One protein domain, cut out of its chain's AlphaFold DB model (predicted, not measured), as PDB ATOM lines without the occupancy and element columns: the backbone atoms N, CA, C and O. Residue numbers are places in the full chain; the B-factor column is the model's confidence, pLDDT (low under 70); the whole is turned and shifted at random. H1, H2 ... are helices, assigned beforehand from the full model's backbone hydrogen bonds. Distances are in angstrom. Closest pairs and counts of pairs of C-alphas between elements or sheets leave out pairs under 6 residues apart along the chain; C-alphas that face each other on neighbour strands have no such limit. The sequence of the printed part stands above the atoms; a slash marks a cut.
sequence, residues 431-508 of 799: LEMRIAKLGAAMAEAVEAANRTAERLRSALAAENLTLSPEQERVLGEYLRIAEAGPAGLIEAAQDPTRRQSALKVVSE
ATOM      1  N   LEU A 431      64.553  16.552 -43.668       85.38
ATOM      2  CA  LEU A 431      63.297  17.266 -43.908       85.38
ATOM      3  C   LEU A 431      62.098  16.459 -43.390       85.38
ATOM      4  O   LEU A 431      61.325  16.989 -42.596       85.38
ATOM      5  N   GLU A 432      61.972  15.184 -43.766       88.06
ATOM      6  CA  GLU A 432      60.877  14.300 -43.334       88.06
ATOM      7  C   GLU A 432      60.775  14.216 -41.809       88.06
ATOM      8  O   GLU A 432      59.708  14.444 -41.235       88.06
ATOM      9  N   MET A 433      61.902  13.982 -41.131       89.94
ATOM     10  CA  MET A 433      61.961  13.939 -39.669       89.94
ATOM     11  C   MET A 433      61.492  15.255 -39.030       89.94
ATOM     12  O   MET A 433      60.780  15.244 -38.023       89.94
ATOM     13  N   ARG A 434      61.867  16.403 -39.607       91.25
ATOM     14  CA  ARG A 434      61.467  17.721 -39.092       91.25
ATOM     15  C   ARG A 434      60.003  18.040 -39.378       91.25
ATOM     16  O   ARG A 434      59.350  18.615 -38.511       91.25
ATOM     17  N   ILE A 435      59.476  17.647 -40.538       92.81
ATOM     18  CA  ILE A 435      58.050  17.772 -40.868       92.81
ATOM     19  C   ILE A 435      57.212  16.924 -39.909       92.81
ATOM     20  O   ILE A 435      56.220  17.420 -39.378       92.81
ATOM     21  N   ALA A 436      57.627  15.685 -39.628       92.12
ATOM     22  CA  ALA A 436      56.949  14.819 -38.665       92.12
ATOM     23  C   ALA A 436      56.945  15.433 -37.255       92.12
ATOM     24  O   ALA A 436      55.901  15.488 -36.602       92.12
ATOM     25  N   LYS A 437      58.092  15.965 -36.811       93.62
ATOM     26  CA  LYS A 437      58.214  16.653 -35.518       93.62
ATOM     27  C   LYS A 437      57.315  17.888 -35.428       93.62
ATOM     28  O   LYS A 437      56.597  18.052 -34.445       93.62
ATOM     29  N   LEU A 438      57.319  18.724 -36.464       95.12
ATOM     30  CA  LEU A 438      56.436  19.885 -36.559       95.12
ATOM     31  C   LEU A 438      54.961  19.461 -36.528       95.12
ATOM     32  O   LEU A 438      54.165  20.104 -35.854       95.12
ATOM     33  N   GLY A 439      54.598  18.368 -37.204       94.12
ATOM     34  CA  GLY A 439      53.240  17.822 -37.179       94.12
ATOM     35  C   GLY A 439      52.779  17.452 -35.768       94.12
ATOM     36  O   GLY A 439      51.680  17.833 -35.371       94.12
ATOM     37  N   ALA A 440      53.637  16.790 -34.988       93.69
ATOM     38  CA  ALA A 440      53.355  16.486 -33.585       93.69
ATOM     39  C   ALA A 440      53.187  17.763 -32.740       93.69
ATOM     40  O   ALA A 440      52.195  17.900 -32.027       93.69
ATOM     41  N   ALA A 441      54.095  18.735 -32.887       94.81
ATOM     42  CA  ALA A 441      54.016  20.011 -32.170       94.81
ATOM     43  C   ALA A 441      52.746  20.812 -32.520       94.81
ATOM     44  O   ALA A 441      52.131  21.430 -31.653       94.81
ATOM     45  N   MET A 442      52.311  20.786 -33.783       95.62
ATOM     46  CA  MET A 442      51.072  21.441 -34.214       95.62
ATOM     47  C   MET A 442      49.825  20.736 -33.664       95.62
ATOM     48  O   MET A 442      48.886  21.416 -33.258       95.62
ATOM     49  N   ALA A 443      49.820  19.403 -33.574       93.75
ATOM     50  CA  ALA A 443      48.729  18.668 -32.933       93.75
ATOM     51  C   ALA A 443      48.606  19.024 -31.438       93.75
ATOM     52  O   ALA A 443      47.515  19.342 -30.961       93.75
ATOM     53  N   GLU A 444      49.731  19.076 -30.715       93.94
ATOM     54  CA  GLU A 444      49.762  19.542 -29.323       93.94
ATOM     55  C   GLU A 444      49.273  20.993 -29.191       93.94
ATOM     56  O   GLU A 444      48.550  21.326 -28.245       93.94
ATOM     57  N   ALA A 445      49.621  21.853 -30.153       94.00
ATOM     58  CA  ALA A 445      49.172  23.238 -30.199       94.00
ATOM     59  C   ALA A 445      47.649  23.363 -30.387       94.00
ATOM     60  O   ALA A 445      47.026  24.184 -29.709       94.00
ATOM     61  N   VAL A 446      47.032  22.530 -31.236       95.44
ATOM     62  CA  VAL A 446      45.565  22.471 -31.394       95.44
ATOM     63  C   VAL A 446      44.898  22.092 -30.073       95.44
ATOM     64  O   VAL A 446      43.964  22.761 -29.622       95.44
ATOM     65  N   GLU A 447      45.390  21.051 -29.399       94.62
ATOM     66  CA  GLU A 447      44.843  20.670 -28.098       94.62
ATOM     67  C   GLU A 447      45.027  21.770 -27.044       94.62
ATOM     68  O   GLU A 447      44.117  22.052 -26.258       94.62
ATOM     69  N   ALA A 448      46.201  22.405 -27.011       93.38
ATOM     70  CA  ALA A 448      46.497  23.493 -26.088       93.38
ATOM     71  C   ALA A 448      45.587  24.706 -26.326       93.38
ATOM     72  O   ALA A 448      45.108  25.299 -25.356       93.38
ATOM     73  N   ALA A 449      45.292  25.034 -27.585       94.00
ATOM     74  CA  ALA A 449      44.375  26.109 -27.949       94.00
ATOM     75  C   ALA A 449      42.939  25.803 -27.525       94.00
ATOM     76  O   ALA A 449      42.292  26.653 -26.910       94.00
ATOM     77  N   ASN A 450      42.467  24.573 -27.737       94.25
ATOM     78  CA  ASN A 450      41.148  24.149 -27.268       94.25
ATOM     79  C   ASN A 450      41.038  24.194 -25.735       94.25
ATOM     80  O   ASN A 450      40.071  24.741 -25.200       94.25
ATOM     81  N   ARG A 451      42.061  23.718 -25.007       93.69
ATOM     82  CA  ARG A 451      42.124  23.833 -23.536       93.69
ATOM     83  C   ARG A 451      42.145  25.289 -23.067       93.69
ATOM     84  O   ARG A 451      41.515  25.617 -22.064       93.69
ATOM     85  N   THR A 452      42.870  26.155 -23.770       92.31
ATOM     86  CA  THR A 452      42.934  27.597 -23.491       92.31
ATOM     87  C   THR A 452      41.566  28.245 -23.665       92.31
ATOM     88  O   THR A 452      41.094  28.932 -22.757       92.31
ATOM     89  N   ALA A 453      40.897  27.973 -24.786       90.62
ATOM     90  CA  ALA A 453      39.566  28.483 -25.071       90.62
ATOM     91  C   ALA A 453      38.551  28.029 -24.013       90.62
ATOM     92  O   ALA A 453      37.808  28.854 -23.484       90.62
ATOM     93  N   GLU A 454      38.563  26.746 -23.644       92.25
ATOM     94  CA  GLU A 454      37.664  26.210 -22.620       92.25
ATOM     95  C   GLU A 454      37.897  26.853 -21.248       92.25
ATOM     96  O   GLU A 454      36.952  27.295 -20.598       92.25
ATOM     97  N   ARG A 455      39.161  27.001 -20.826       89.94
ATOM     98  CA  ARG A 455      39.502  27.668 -19.559       89.94
ATOM     99  C   ARG A 455      38.988  29.103 -19.505       89.94
ATOM    100  O   ARG A 455      38.442  29.504 -18.478       89.94
ATOM    101  N   LEU A 456      39.155  29.867 -20.585       88.44
ATOM    102  CA  LEU A 456      38.680  31.250 -20.649       88.44
ATOM    103  C   LEU A 456      37.147  31.320 -20.655       88.44
ATOM    104  O   LEU A 456      36.581  32.090 -19.882       88.44
ATOM    105  N   ARG A 457      36.470  30.484 -21.457       89.81
ATOM    106  CA  ARG A 457      34.997  30.423 -21.494       89.81
ATOM    107  C   ARG A 457      34.418  30.055 -20.134       89.81
ATOM    108  O   ARG A 457      33.562  30.773 -19.633       89.81
ATOM    109  N   SER A 458      34.936  29.004 -19.503       88.00
ATOM    110  CA  SER A 458      34.526  28.578 -18.163       88.00
ATOM    111  C   SER A 458      34.750  29.668 -17.102       88.00
ATOM    112  O   SER A 458      33.928  29.837 -16.202       88.00
ATOM    113  N   ALA A 459      35.847  30.431 -17.187       84.94
ATOM    114  CA  ALA A 459      36.125  31.529 -16.258       84.94
ATOM    115  C   ALA A 459      35.167  32.714 -16.425       84.94
ATOM    116  O   ALA A 459      34.744  33.301 -15.432       84.94
ATOM    117  N   LEU A 460      34.831  33.065 -17.666       85.19
ATOM    118  CA  LEU A 460      33.926  34.169 -17.983       85.19
ATOM    119  C   LEU A 460      32.462  33.799 -17.703       85.19
ATOM    120  O   LEU A 460      31.726  34.610 -17.139       85.19
ATOM    121  N   ALA A 461      32.063  32.558 -17.996       86.25
ATOM    122  CA  ALA A 461      30.713  32.056 -17.752       86.25
ATOM    123  C   ALA A 461      30.323  32.099 -16.266       86.25
ATOM    124  O   ALA A 461      29.171  32.389 -15.953       86.25
ATOM    125  N   ALA A 462      31.281  31.901 -15.349       80.62
ATOM    126  CA  ALA A 462      31.055  32.026 -13.904       80.62
ATOM    127  C   ALA A 462      30.542  33.421 -13.476       80.62
ATOM    128  O   ALA A 462      29.942  33.551 -12.415       80.62
ATOM    129  N   GLU A 463      30.743  34.447 -14.308       79.19
ATOM    130  CA  GLU A 463      30.296  35.831 -14.090       79.19
ATOM    131  C   GLU A 463      29.270  36.299 -15.131       79.19
ATOM    132  O   GLU A 463      29.043  37.500 -15.284       79.19
ATOM    133  N   ASN A 464      28.659  35.370 -15.874       83.75
ATOM    134  CA  ASN A 464      27.766  35.670 -17.000       83.75
ATOM    135  C   ASN A 464      28.420  36.559 -18.082       83.75
ATOM    136  O   ASN A 464      27.758  37.394 -18.698       83.75
ATOM    137  N   LEU A 465      29.728  36.395 -18.307       84.25
ATOM    138  CA  LEU A 465      30.484  37.061 -19.369       84.25
ATOM    139  C   LEU A 465      30.812  36.074 -20.498       84.25
ATOM    140  O   LEU A 465      30.879  34.862 -20.289       84.25
ATOM    141  N   THR A 466      31.072  36.603 -21.693       87.44
ATOM    142  CA  THR A 466      31.528  35.844 -22.869       87.44
ATOM    143  C   THR A 466      32.870  36.374 -23.370       87.44
ATOM    144  O   THR A 466      33.306  37.459 -22.975       87.44
ATOM    145  N   LEU A 467      33.542  35.601 -24.229       85.19
ATOM    146  CA  LEU A 467      34.745  36.065 -24.924       85.19
ATOM    147  C   LEU A 467      34.412  37.284 -25.793       85.19
ATOM    148  O   LEU A 467      33.304  37.402 -26.320       85.19
ATOM    149  N   SER A 468      35.372  38.198 -25.941       87.38
ATOM    150  CA  SER A 468      35.207  39.306 -26.880       87.38
ATOM    151  C   SER A 468      35.292  38.801 -28.330       87.38
ATOM    152  O   SER A 468      35.987  37.813 -28.587       87.38
ATOM    153  N   PRO A 469      34.669  39.494 -29.305       88.44
ATOM    154  CA  PRO A 469      34.749  39.100 -30.714       88.44
ATOM    155  C   PRO A 469      36.190  38.972 -31.225       88.44
ATOM    156  O   PRO A 469      36.499  38.103 -32.033       88.44
ATOM    157  N   GLU A 470      37.093  39.812 -30.714       88.44
ATOM    158  CA  GLU A 470      38.511  39.772 -31.071       88.44
ATOM    159  C   GLU A 470      39.219  38.533 -30.503       88.44
ATOM    160  O   GLU A 470      40.011  37.900 -31.197       88.44
ATOM    161  N   GLN A 471      38.902  38.132 -29.269       88.69
ATOM    162  CA  GLN A 471      39.449  36.910 -28.671       88.69
ATOM    163  C   GLN A 471      38.966  35.655 -29.406       88.69
ATOM    164  O   GLN A 471      39.755  34.739 -29.643       88.69
ATOM    165  N   GLU A 472      37.689  35.618 -29.794       91.06
ATOM    166  CA  GLU A 472      37.133  34.525 -30.600       91.06
ATOM    167  C   GLU A 472      37.794  34.451 -31.978       91.06
ATOM    168  O   GLU A 472      38.174  33.360 -32.413       91.06
ATOM    169  N   ARG A 473      38.010  35.604 -32.625       94.19
ATOM    170  CA  ARG A 473      38.727  35.700 -33.902       94.19
ATOM    171  C   ARG A 473      40.150  35.153 -33.790       94.19
ATOM    172  O   ARG A 473      40.525  34.299 -34.590       94.19
ATOM    173  N   VAL A 474      40.929  35.596 -32.798       93.56
ATOM    174  CA  VAL A 474      42.323  35.150 -32.601       93.56
ATOM    175  C   VAL A 474      42.398  33.647 -32.332       93.56
ATOM    176  O   VAL A 474      43.210  32.959 -32.949       93.56
ATOM    177  N   LEU A 475      41.538  33.112 -31.454       93.62
ATOM    178  CA  LEU A 475      41.489  31.673 -31.170       93.62
ATOM    179  C   LEU A 475      41.125  30.861 -32.420       93.62
ATOM    180  O   LEU A 475      41.779  29.858 -32.703       93.62
ATOM    181  N   GLY A 476      40.120  31.302 -33.181       94.81
ATOM    182  CA  GLY A 476      39.699  30.638 -34.414       94.81
ATOM    183  C   GLY A 476      40.766  30.685 -35.509       94.81
ATOM    184  O   GLY A 476      41.030  29.680 -36.165       94.81
ATOM    185  N   GLU A 477      41.430  31.827 -35.691       94.75
ATOM    186  CA  GLU A 477      42.507  31.960 -36.674       94.75
ATOM    187  C   GLU A 477      43.754  31.159 -36.293       94.75
ATOM    188  O   GLU A 477      44.359  30.551 -37.177       94.75
ATOM    189  N   TYR A 478      44.121  31.115 -35.009       95.50
ATOM    190  CA  TYR A 478      45.228  30.284 -34.537       95.50
ATOM    191  C   TYR A 478      44.937  28.793 -34.736       95.50
ATOM    192  O   TYR A 478      45.778  28.084 -35.289       95.50
ATOM    193  N   LEU A 479      43.736  28.331 -34.361       95.06
ATOM    194  CA  LEU A 479      43.301  26.950 -34.598       95.06
ATOM    195  C   LEU A 479      43.360  26.602 -36.084       95.06
ATOM    196  O   LEU A 479      43.976  25.608 -36.441       95.06
ATOM    197  N   ARG A 480      42.852  27.473 -36.961       94.56
ATOM    198  CA  ARG A 480      42.928  27.276 -38.415       94.56
ATOM    199  C   ARG A 480      44.371  27.143 -38.922       94.56
ATOM    200  O   ARG A 480      44.624  26.348 -39.822       94.56
ATOM    201  N   ILE A 481      45.316  27.923 -38.385       93.38
ATOM    202  CA  ILE A 481      46.742  27.819 -38.745       93.38
ATOM    203  C   ILE A 481      47.326  26.484 -38.260       93.38
ATOM    204  O   ILE A 481      48.058  25.835 -39.005       93.38
ATOM    205  N   ALA A 482      47.007  26.071 -37.034       93.12
ATOM    206  CA  ALA A 482      47.508  24.831 -36.448       93.12
ATOM    207  C   ALA A 482      46.887  23.571 -37.096       93.12
ATOM    208  O   ALA A 482      47.581  22.583 -37.318       93.12
ATOM    209  N   GLU A 483      45.610  23.615 -37.478       93.75
ATOM    210  CA  GLU A 483      44.888  22.519 -38.141       93.75
ATOM    211  C   GLU A 483      45.280  22.344 -39.614       93.75
ATOM    212  O   GLU A 483      45.174  21.242 -40.149       93.75
ATOM    213  N   ALA A 484      45.795  23.392 -40.268       91.62
ATOM    214  CA  ALA A 484      46.331  23.294 -41.629       91.62
ATOM    215  C   ALA A 484      47.556  22.359 -41.729       91.62
ATOM    216  O   ALA A 484      47.916  21.915 -42.822       91.62
ATOM    217  N   GLY A 485      48.196  22.062 -40.593       91.69
ATOM    218  CA  GLY A 485      49.343  21.168 -40.495       91.69
ATOM    219  C   GLY A 485      50.627  21.716 -41.139       91.69
ATOM    220  O   GLY A 485      50.663  22.845 -41.643       91.69
ATOM    221  N   PRO A 486      51.711  20.914 -41.141       92.19
ATOM    222  CA  PRO A 486      53.025  21.347 -41.612       92.19
ATOM    223  C   PRO A 486      53.027  21.887 -43.045       92.19
ATOM    224  O   PRO A 486      53.620  22.931 -43.305       92.19
ATOM    225  N   ALA A 487      52.342  21.209 -43.972       89.19
ATOM    226  CA  ALA A 487      52.312  21.593 -45.382       89.19
ATOM    227  C   ALA A 487      51.635  22.956 -45.594       89.19
ATOM    228  O   ALA A 487      52.220  23.835 -46.227       89.19
ATOM    229  N   GLY A 488      50.455  23.169 -44.998       88.44
ATOM    230  CA  GLY A 488      49.739  24.441 -45.100       88.44
ATOM    231  C   GLY A 488      50.482  25.596 -44.426       88.44
ATOM    232  O   GLY A 488      50.455  26.724 -44.916       88.44
ATOM    233  N   LEU A 489      51.207  25.321 -43.335       91.06
ATOM    234  CA  LEU A 489      52.033  26.323 -42.662       91.06
ATOM    235  C   LEU A 489      53.257  26.724 -43.499       91.06
ATOM    236  O   LEU A 489      53.570  27.911 -43.592       91.06
ATOM    237  N   ILE A 490      53.931  25.750 -44.123       89.44
ATOM    238  CA  ILE A 490      55.060  25.997 -45.031       89.44
ATOM    239  C   ILE A 490      54.586  26.796 -46.247       89.44
ATOM    240  O   ILE A 490      55.219  27.790 -46.595       89.44
ATOM    241  N   GLU A 491      53.451  26.429 -46.847       87.12
ATOM    242  CA  GLU A 491      52.851  27.160 -47.968       87.12
ATOM    243  C   GLU A 491      52.510  28.609 -47.582       87.12
ATOM    244  O   GLU A 491      52.912  29.555 -48.260       87.12
ATOM    245  N   ALA A 492      51.841  28.817 -46.442       83.00
ATOM    246  CA  ALA A 492      51.504  30.154 -45.954       83.00
ATOM    247  C   ALA A 492      52.744  31.015 -45.659       83.00
ATOM    248  O   ALA A 492      52.680  32.241 -45.764       83.00
ATOM    249  N   ALA A 493      53.870  30.393 -45.302       84.69
ATOM    250  CA  ALA A 493      55.119  31.086 -45.021       84.69
ATOM    251  C   ALA A 493      55.878  31.545 -46.280       84.69
ATOM    252  O   ALA A 493      56.744  32.419 -46.165       84.69
ATOM    253  N   GLN A 494      55.563  30.995 -47.457       79.56
ATOM    254  CA  GLN A 494      56.169  31.415 -48.726       79.56
ATOM    255  C   GLN A 494      55.706  32.813 -49.155       79.56
ATOM    256  O   GLN A 494      56.476  33.555 -49.763       79.56
ATOM    257  N   ASP A 495      54.477  33.201 -48.802       81.75
ATOM    258  CA  ASP A 495      53.952  34.548 -49.026       81.75
ATOM    259  C   ASP A 495      54.323  35.465 -47.839       81.75
ATOM    260  O   ASP A 495      53.864  35.239 -46.711       81.75
ATOM    261  N   PRO A 496      55.116  36.535 -48.056       76.38
ATOM    262  CA  PRO A 496      55.533  37.441 -46.988       76.38
ATOM    263  C   PRO A 496      54.373  38.058 -46.196       76.38
ATOM    264  O   PRO A 496      54.503  38.247 -44.983       76.38
ATOM    265  N   THR A 497      53.252  38.360 -46.859       83.56
ATOM    266  CA  THR A 497      52.089  39.010 -46.240       83.56
ATOM    267  C   THR A 497      51.318  38.035 -45.356       83.56
ATOM    268  O   THR A 497      51.036  38.335 -44.191       83.56
ATOM    269  N   ARG A 498      51.061  36.821 -45.859       86.38
ATOM    270  CA  ARG A 498      50.429  35.742 -45.087       86.38
ATOM    271  C   ARG A 498      51.297  35.323 -43.909       86.38
ATOM    272  O   ARG A 498      50.776  35.174 -42.807       86.38
ATOM    273  N   ARG A 499      52.617  35.229 -44.100       85.25
ATOM    274  CA  ARG A 499      53.578  34.936 -43.028       85.25
ATOM    275  C   ARG A 499      53.520  35.967 -41.903       85.25
ATOM    276  O   ARG A 499      53.487  35.591 -40.735       85.25
ATOM    277  N   GLN A 500      53.513  37.259 -42.234       85.38
ATOM    278  CA  GLN A 500      53.445  38.319 -41.225       85.38
ATOM    279  C   GLN A 500      52.112  38.297 -40.469       85.38
ATOM    280  O   GLN A 500      52.101  38.450 -39.248       85.38
ATOM    281  N   SER A 501      51.006  38.054 -41.178       89.19
ATOM    282  CA  SER A 501      49.687  37.875 -40.565       89.19
ATOM    283  C   SER A 501      49.668  36.684 -39.596       89.19
ATOM    284  O   SER A 501      49.283  36.837 -38.440       89.19
ATOM    285  N   ALA A 502      50.197  35.526 -40.009       90.06
ATOM    286  CA  ALA A 502      50.288  34.340 -39.161       90.06
ATOM    287  C   ALA A 502      51.143  34.578 -37.903       90.06
ATOM    288  O   ALA A 502      50.730  34.218 -36.805       90.06
ATOM    289  N   LEU A 503      52.298  35.242 -38.032       89.19
ATOM    290  CA  LEU A 503      53.141  35.599 -36.882       89.19
ATOM    291  C   LEU A 503      52.406  36.493 -35.876       89.19
ATOM    292  O   LEU A 503      52.550  36.299 -34.667       89.19
ATOM    293  N   LYS A 504      51.615  37.454 -36.370       91.38
ATOM    294  CA  LYS A 504      50.799  38.333 -35.529       91.38
ATOM    295  C   LYS A 504      49.744  37.531 -34.762       91.38
ATOM    296  O   LYS A 504      49.699  37.637 -33.541       91.38
ATOM    297  N   VAL A 505      48.985  36.675 -35.448       94.12
ATOM    298  CA  VAL A 505      47.964  35.811 -34.824       94.12
ATOM    299  C   VAL A 505      48.575  34.904 -33.754       94.12
ATOM    300  O   VAL A 505      48.039  34.807 -32.656       94.12
ATOM    301  N   VAL A 506      49.724  34.279 -34.035       92.75
ATOM    302  CA  VAL A 506      50.422  33.430 -33.056       92.75
ATOM    303  C   VAL A 506      50.844  34.235 -31.824       92.75
ATOM    304  O   VAL A 506      50.648  33.781 -30.703       92.75
ATOM    305  N   SER A 507      51.372  35.451 -32.005       90.06
ATOM    306  CA  SER A 507      51.733  36.326 -30.881       90.06
ATOM    307  C   SER A 507      50.521  36.768 -30.054       90.06
ATOM    308  O   SER A 507      50.621  36.864 -28.832       90.06
ATOM    309  N   GLU A 508      49.395  37.065 -30.701       90.81
ATOM    310  CA  GLU A 508      48.147  37.437 -30.026       90.81
ATOM    311  C   GLU A 508      47.577  36.247 -29.241       90.81
ATOM    312  O   GLU A 508      47.190  36.398 -28.081       90.81
TER     313      GLU A 508
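This is residues 431 to 508 of the 799 residues of an uncharacterized protein of bacterium (UniProt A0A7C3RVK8). One long helix, H1, makes the long axis, and the rest of the printed part folds back along it: H2 returns side by side with part of H1 as a helical hairpin, H3 turns off across the line of H1, and H4 folds back to cross H2 while staying away from H1. The printed part has 78 residues with four named helices, in the order H1, H2, H3, H4, and no named strand; the class is all helix. The whole is loose, with a radius of gyration of the C-alphas of 14.4 A, and elongated, spanning 48 by 26 by 15 A.

Find C-alpha 431 at (63.297, 17.266, -43.908); from there H1, residues 431 to 461, runs 44.3 A to C-alpha 461 at (30.713, 32.056, -17.752). After residues 462 to 468, look for H2 at residues 469 to 483, 20.8 A long. Past Ala 484 you reach H3, residues 485 to 494, 14.8 A from first to last C-alpha. Past Asp 495, H4 takes residues 496 to 508, 18.5 A long, and ends at C-alpha 508, (48.147, 37.437, -30.026).

Begin with H1 and H2, a hairpin of two helices: they touch, H1 with residues 442 to 453 alone, at a shallow tilt of 25 degrees, opposite ways. Their closest C-alphas, those of Met 442 and Ala 482, are 5.4 A apart. Nearer its first residue, H1 touches H3 with residues 435 to 443 alone, about perpendicular at 80 degrees; the closest C-alphas, of Gly 439 and Pro 486, are 5.7 A apart. H2 and H3 only just touch, and only at the corner by their link, with 3 pairs of C-alphas within 8 A; the closest, of Ile 481 and Leu 489, are 6.8 A apart. H3 and H4 also only just touch, with 3 such pairs, and only at the corner; look at the C-alphas of Ala 493 and Arg 499, their closest, 4.6 A apart. H4 touches H2 at a steep tilt of 62 degrees, opposite ways, with the closest C-alphas, of Val 474 and Val 505, 6.1 A apart. H1 and H4 are apart. The helix packing is mostly crossed, but only just: of 3 pairs that touch other than only at the corner, 1 is at a shallow tilt. In H1, H2, H3 and H4 every O i to N i+4 pair is within hydrogen-bond range.

The two C-alphas farthest apart, those of Leu 431 and Asn 464, are 48.2 A apart. The printed part has no cut. The links from H2 to H3 and from H3 to H4 are tight, and the link from H1 to H2 is short. The mean pLDDT of the printed part is 90.0, and no printed residue is under 70.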